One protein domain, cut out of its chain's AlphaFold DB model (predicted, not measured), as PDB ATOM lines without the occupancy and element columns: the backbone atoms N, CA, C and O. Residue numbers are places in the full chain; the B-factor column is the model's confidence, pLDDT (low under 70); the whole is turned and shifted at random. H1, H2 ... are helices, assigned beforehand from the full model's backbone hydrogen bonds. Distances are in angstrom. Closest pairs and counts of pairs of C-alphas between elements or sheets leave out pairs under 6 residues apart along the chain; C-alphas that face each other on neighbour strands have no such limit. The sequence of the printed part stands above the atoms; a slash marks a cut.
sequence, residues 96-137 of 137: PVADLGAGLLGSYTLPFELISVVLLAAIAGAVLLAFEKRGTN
ATOM      1  N   PRO A  96      51.694  96.920 164.263       92.12
ATOM      2  CA  PRO A  96      50.933  95.697 164.055       92.12
ATOM      3  C   PRO A  96      49.563  95.970 163.427       92.12
ATOM      4  O   PRO A  96      48.855  96.904 163.800       92.12
ATOM      5  N   VAL A  97      49.133  95.089 162.520       93.50
ATOM      6  CA  VAL A  97      47.815  95.197 161.865       93.50
ATOM      7  C   VAL A  97      46.667  95.180 162.882       93.50
ATOM      8  O   VAL A  97      45.648  95.833 162.671       93.50
ATOM      9  N   ALA A  98      46.843  94.482 164.008       94.00
ATOM     10  CA  ALA A  98      45.874  94.465 165.101       94.00
ATOM     11  C   ALA A  98      45.615  95.872 165.671       94.00
ATOM     12  O   ALA A  98      44.459  96.243 165.870       94.00
ATOM     13  N   ASP A  99      46.666  96.676 165.847       94.00
ATOM     14  CA  ASP A  99      46.558  98.036 166.381       94.00
ATOM     15  C   ASP A  99      45.918  98.984 165.361       94.00
ATOM     16  O   ASP A  99      45.111  99.841 165.724       94.00
ATOM     17  N   LEU A 100      46.204  98.791 164.067       92.38
ATOM     18  CA  LEU A 100      45.513  99.506 162.988       92.38
ATOM     19  C   LEU A 100      44.010  99.199 162.994       92.38
ATOM     20  O   LEU A 100      43.194 100.115 162.899       92.38
ATOM     21  N   GLY A 101      43.637  97.926 163.153       93.12
ATOM     22  CA  GLY A 101      42.242  97.501 163.268       93.12
ATOM     23  C   GLY A 101      41.548  98.089 164.497       93.12
ATOM     24  O   GLY A 101      40.438  98.609 164.385       93.12
ATOM     25  N   ALA A 102      42.221  98.080 165.650       95.94
ATOM     26  CA  ALA A 102      41.716  98.690 166.877       95.94
ATOM     27  C   ALA A 102      41.526 100.210 166.729       95.94
ATOM     28  O   ALA A 102      40.531 100.756 167.199       95.94
ATOM     29  N   GLY A 103      42.435 100.896 166.033       94.88
ATOM     30  CA  GLY A 103      42.289 102.315 165.710       94.88
ATOM     31  C   GLY A 103      41.098 102.588 164.788       94.88
ATOM     32  O   GLY A 103      40.305 103.490 165.068       94.88
ATOM     33  N   LEU A 104      40.946 101.796 163.720       94.25
ATOM     34  CA  LEU A 104      39.857 101.923 162.743       94.25
ATOM     35  C   LEU A 104      38.474 101.696 163.356       94.25
ATOM     36  O   LEU A 104      37.550 102.443 163.051       94.25
ATOM     37  N   LEU A 105      38.346 100.700 164.235       94.81
ATOM     38  CA  LEU A 105      37.093 100.351 164.918       94.81
ATOM     39  C   LEU A 105      36.913 101.052 166.275       94.81
ATOM     40  O   LEU A 105      35.932 100.809 166.972       94.81
ATOM     41  N   GLY A 106      37.875 101.885 166.671       95.69
ATOM     42  CA  GLY A 106      37.842 102.687 167.887       95.69
ATOM     43  C   GLY A 106      37.775 104.168 167.538       95.69
ATOM     44  O   GLY A 106      36.724 104.691 167.163       95.69
ATOM     45  N   SER A 107      38.916 104.851 167.624       95.44
ATOM     46  CA  SER A 107      39.032 106.300 167.406       95.44
ATOM     47  C   SER A 107      38.563 106.764 166.021       95.44
ATOM     48  O   SER A 107      38.080 107.887 165.888       95.44
ATOM     49  N   TYR A 108      38.686 105.917 164.997       96.06
ATOM     50  CA  TYR A 108      38.329 106.242 163.611       96.06
ATOM     51  C   TYR A 108      37.046 105.553 163.123       96.06
ATOM     52  O   TYR A 108      36.818 105.477 161.913       96.06
ATOM     53  N   THR A 109      36.171 105.131 164.042       97.19
ATOM     54  CA  THR A 109      34.907 104.456 163.694       97.19
ATOM     55  C   THR A 109      34.030 105.306 162.777       97.19
ATOM     56  O   THR A 109      33.529 104.812 161.771       97.19
ATOM     57  N   LEU A 110      33.890 106.606 163.071       97.31
ATOM     58  CA  LEU A 110      33.069 107.513 162.261       97.31
ATOM     59  C   LEU A 110      33.588 107.648 160.812       97.31
ATOM     60  O   LEU A 110      32.807 107.436 159.883       97.31
ATOM     61  N   PRO A 111      34.882 107.951 160.565       97.06
ATOM     62  CA  PRO A 111      35.447 107.895 159.218       97.06
ATOM     63  C   PRO A 111      35.273 106.540 158.523       97.06
ATOM     64  O   PRO A 111      34.971 106.505 157.331       97.06
ATOM     65  N   PHE A 112      35.450 105.431 159.247       96.75
ATOM     66  CA  PHE A 112      35.299 104.085 158.692       96.75
ATOM     67  C   PHE A 112      33.864 103.816 158.212       96.75
ATOM     68  O   PHE A 112      33.654 103.312 157.103       96.75
ATOM     69  N   GLU A 113      32.871 104.212 159.004       97.50
ATOM     70  CA  GLU A 113      31.458 104.099 158.642       97.50
ATOM     71  C   GLU A 113      31.123 104.968 157.423       97.50
ATOM     72  O   GLU A 113      30.510 104.488 156.467       97.50
ATOM     73  N   LEU A 114      31.612 106.213 157.391       98.19
ATOM     74  CA  LEU A 114      31.401 107.112 156.258       98.19
ATOM     75  C   LEU A 114      31.965 106.532 154.954       98.19
ATOM     76  O   LEU A 114      31.290 106.554 153.924       98.19
ATOM     77  N   ILE A 115      33.178 105.973 154.989       97.38
ATOM     78  CA  ILE A 115      33.784 105.321 153.818       97.38
ATOM     79  C   ILE A 115      32.943 104.116 153.383       97.38
ATOM     80  O   ILE A 115      32.736 103.919 152.187       97.38
ATOM     81  N   SER A 116      32.403 103.345 154.327       97.44
ATOM     82  CA  SER A 116      31.554 102.185 154.032       97.44
ATOM     83  C   SER A 116      30.261 102.594 153.315       97.44
ATOM     84  O   SER A 116      29.886 101.976 152.317       97.44
ATOM     85  N   VAL A 117      29.626 103.686 153.754       98.31
ATOM     86  CA  VAL A 117      28.455 104.271 153.078       98.31
ATOM     87  C   VAL A 117      28.817 104.784 151.683       98.31
ATOM     88  O   VAL A 117      28.073 104.544 150.731       98.31
ATOM     89  N   VAL A 118      29.970 105.438 151.521       98.31
ATOM     90  CA  VAL A 118      30.449 105.896 150.205       98.31
ATOM     91  C   VAL A 118      30.690 104.717 149.259       98.31
ATOM     92  O   VAL A 118      30.292 104.782 148.097       98.31
ATOM     93  N   LEU A 119      31.288 103.623 149.737       97.50
ATOM     94  CA  LEU A 119      31.504 102.413 148.938       97.50
ATOM     95  C   LEU A 119      30.182 101.743 148.550       97.50
ATOM     96  O   LEU A 119      30.018 101.342 147.397       97.50
ATOM     97  N   LEU A 120      29.222 101.675 149.476       98.31
ATOM     98  CA  LEU A 120      27.877 101.175 149.191       98.31
ATOM     99  C   LEU A 120      27.199 102.014 148.101       98.31
ATOM    100  O   LEU A 120      26.683 101.464 147.126       98.31
ATOM    101  N   ALA A 121      27.244 103.341 148.234       98.19
ATOM    102  CA  ALA A 121      26.687 104.266 147.253       98.19
ATOM    103  C   ALA A 121      27.386 104.146 145.887       98.19
ATOM    104  O   ALA A 121      26.715 104.172 144.857       98.19
ATOM    105  N   ALA A 122      28.709 103.959 145.860       97.31
ATOM    106  CA  ALA A 122      29.471 103.766 144.628       97.31
ATOM    107  C   ALA A 122      29.063 102.480 143.891       97.31
ATOM    108  O   ALA A 122      28.863 102.509 142.675       97.31
ATOM    109  N   ILE A 123      28.887 101.366 144.614       97.50
ATOM    110  CA  ILE A 123      28.422 100.100 144.030       97.50
ATOM    111  C   ILE A 123      26.985 100.244 143.518       97.50
ATOM    112  O   ILE A 123      26.709  99.873 142.377       97.50
ATOM    113  N   ALA A 124      26.084 100.828 144.315       96.94
ATOM    114  CA  ALA A 124      24.707 101.082 143.895       96.94
ATOM    115  C   ALA A 124      24.654 101.957 142.628       96.94
ATOM    116  O   ALA A 124      23.959 101.620 141.671       96.94
ATOM    117  N   GLY A 125      25.448 103.031 142.583       96.19
ATOM    118  CA  GLY A 125      25.572 103.902 141.415       96.19
ATOM    119  C   GLY A 125      26.108 103.173 140.180       96.19
ATOM    120  O   GLY A 125      25.545 103.313 139.096       96.19
ATOM    121  N   ALA A 126      27.141 102.341 140.334       94.69
ATOM    122  CA  ALA A 126      27.680 101.538 139.236       94.69
ATOM    123  C   ALA A 126      26.640 100.553 138.668       94.69
ATOM    124  O   ALA A 126      26.534 100.406 137.450       94.69
ATOM    125  N   VAL A 127      25.845  99.914 139.535       95.38
ATOM    126  CA  VAL A 127      24.778  98.982 139.137       95.38
ATOM    127  C   VAL A 127      23.638  99.703 138.410       95.38
ATOM    128  O   VAL A 127      23.223  99.252 137.343       95.38
ATOM    129  N   LEU A 128      23.163 100.840 138.933       96.12
ATOM    130  CA  LEU A 128      22.107 101.634 138.292       96.12
ATOM    131  C   LEU A 128      22.522 102.104 136.890       96.12
ATOM    132  O   LEU A 128      21.779 101.910 135.927       96.12
ATOM    133  N   LEU A 129      23.742 102.633 136.748       93.62
ATOM    134  CA  LEU A 129      24.285 103.065 135.454       93.62
ATOM    135  C   LEU A 129      24.421 101.909 134.453       93.62
ATOM    136  O   LEU A 129      24.208 102.096 133.254       93.62
ATOM    137  N   ALA A 130      24.768 100.709 134.926       91.69
ATOM    138  CA  ALA A 130      24.851  99.529 134.072       91.69
ATOM    139  C   ALA A 130      23.472  99.078 133.554       91.69
ATOM    140  O   ALA A 130      23.386  98.556 132.437       91.69
ATOM    141  N   PHE A 131      22.399  99.290 134.327       87.81
ATOM    142  CA  PHE A 131      21.039  98.905 133.943       87.81
ATOM    143  C   PHE A 131      20.337  99.906 133.022       87.81
ATOM    144  O   PHE A 131      19.641  99.461 132.108       87.81
ATOM    145  N   GLU A 132      20.567 101.213 133.175       76.06
ATOM    146  CA  GLU A 132      19.946 102.259 132.335       76.06
ATOM    147  C   GLU A 132      20.174 101.997 130.829       76.06
ATOM    148  O   GLU A 132      19.295 102.181 129.989       76.06
ATOM    149  N   LYS A 133      21.341 101.440 130.481       58.53
ATOM    150  CA  LYS A 133      21.734 101.136 129.097       58.53
ATOM    151  C   LYS A 133      20.941  99.988 128.445       58.53
ATOM    152  O   LYS A 133      21.073  99.774 127.241       58.53
ATOM    153  N   ARG A 134      20.134  99.231 129.198       59.66
ATOM    154  CA  ARG A 134      19.284  98.141 128.671       59.66
ATOM    155  C   ARG A 134      17.824  98.547 128.427       59.66
ATOM    156  O   ARG A 134      17.096  97.745 127.854       59.66
ATOM    157  N   GLY A 135      17.402  99.744 128.847       58.88
ATOM    158  CA  GLY A 135      15.992 100.158 128.887       58.88
ATOM    159  C   GLY A 135      15.422 100.824 127.629       58.88
ATOM    160  O   GLY A 135      14.232 101.112 127.603       58.88
ATOM    161  N   THR A 136      16.220 101.064 126.589       54.06
ATOM    162  CA  THR A 136      15.740 101.652 125.326       54.06
ATOM    163  C   THR A 136      15.994 100.702 124.160       54.06
ATOM    164  O   THR A 136      17.003 100.819 123.462       54.06
ATOM    165  N   ASN A 137      15.080  99.748 123.985       44.28
ATOM    166  CA  ASN A 137      14.706  99.183 122.687       44.28
ATOM    167  C   ASN A 137      13.202  99.372 122.524       44.28
ATOM    168  O   ASN A 137      12.492  99.110 123.521       44.28
TER     169      ASN A 137
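AT A GLANCE: This is residues 96 to 137 of the 137 residues of the protein "NADH-quinone oxidoreductase subunit J" of Acidobacteria bacterium (UniProt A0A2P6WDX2). One long helix, H2, makes the greater part of the length of the domain, with the tail of residues 133 to 137 beyond its far end, and a short helix, H1, turns off at its beginning, the two meeting near their ends as an L. Residues 114 to 137, of which 114 to 132 belong to H2, stand free as a long arm. The printed part has 42 residues with two named helices, H1 then H2, and no named strand; the class is all helix. It is extended, with a radius of gyration of the C-alphas of 16.8 A, a rod spanning 54 by 18 by 6 A.

HOW THE PARTS SIT: H2, residues 109 to 132, and H1, residues 97 to 104, are close but not clearly touching, with 2 pairs of C-alphas within 8 A. Their closest C-alphas, those of Phe 112 and Leu 104, are 6.5 A apart. Their lines are about perpendicular, at 86 degrees. In both helices every O i to N i+4 pair is within hydrogen-bond range.

IN THESE COORDINATES: H2 measures 34.8 A from C-alpha 109 at (34.907, 104.456, 163.694) to C-alpha 132 at (19.946, 102.259, 132.335). H1 measures 10.5 A and begins with C-alpha 97 at (47.815, 95.197, 161.865).

THE WHOLE: The C-alphas of Pro 96 and Asn 137, the two farthest apart, are 55.1 A apart. The printed part has no cut, and the link from H1 to H2 is tight. Residues 133 to 137 have pLDDT under 70.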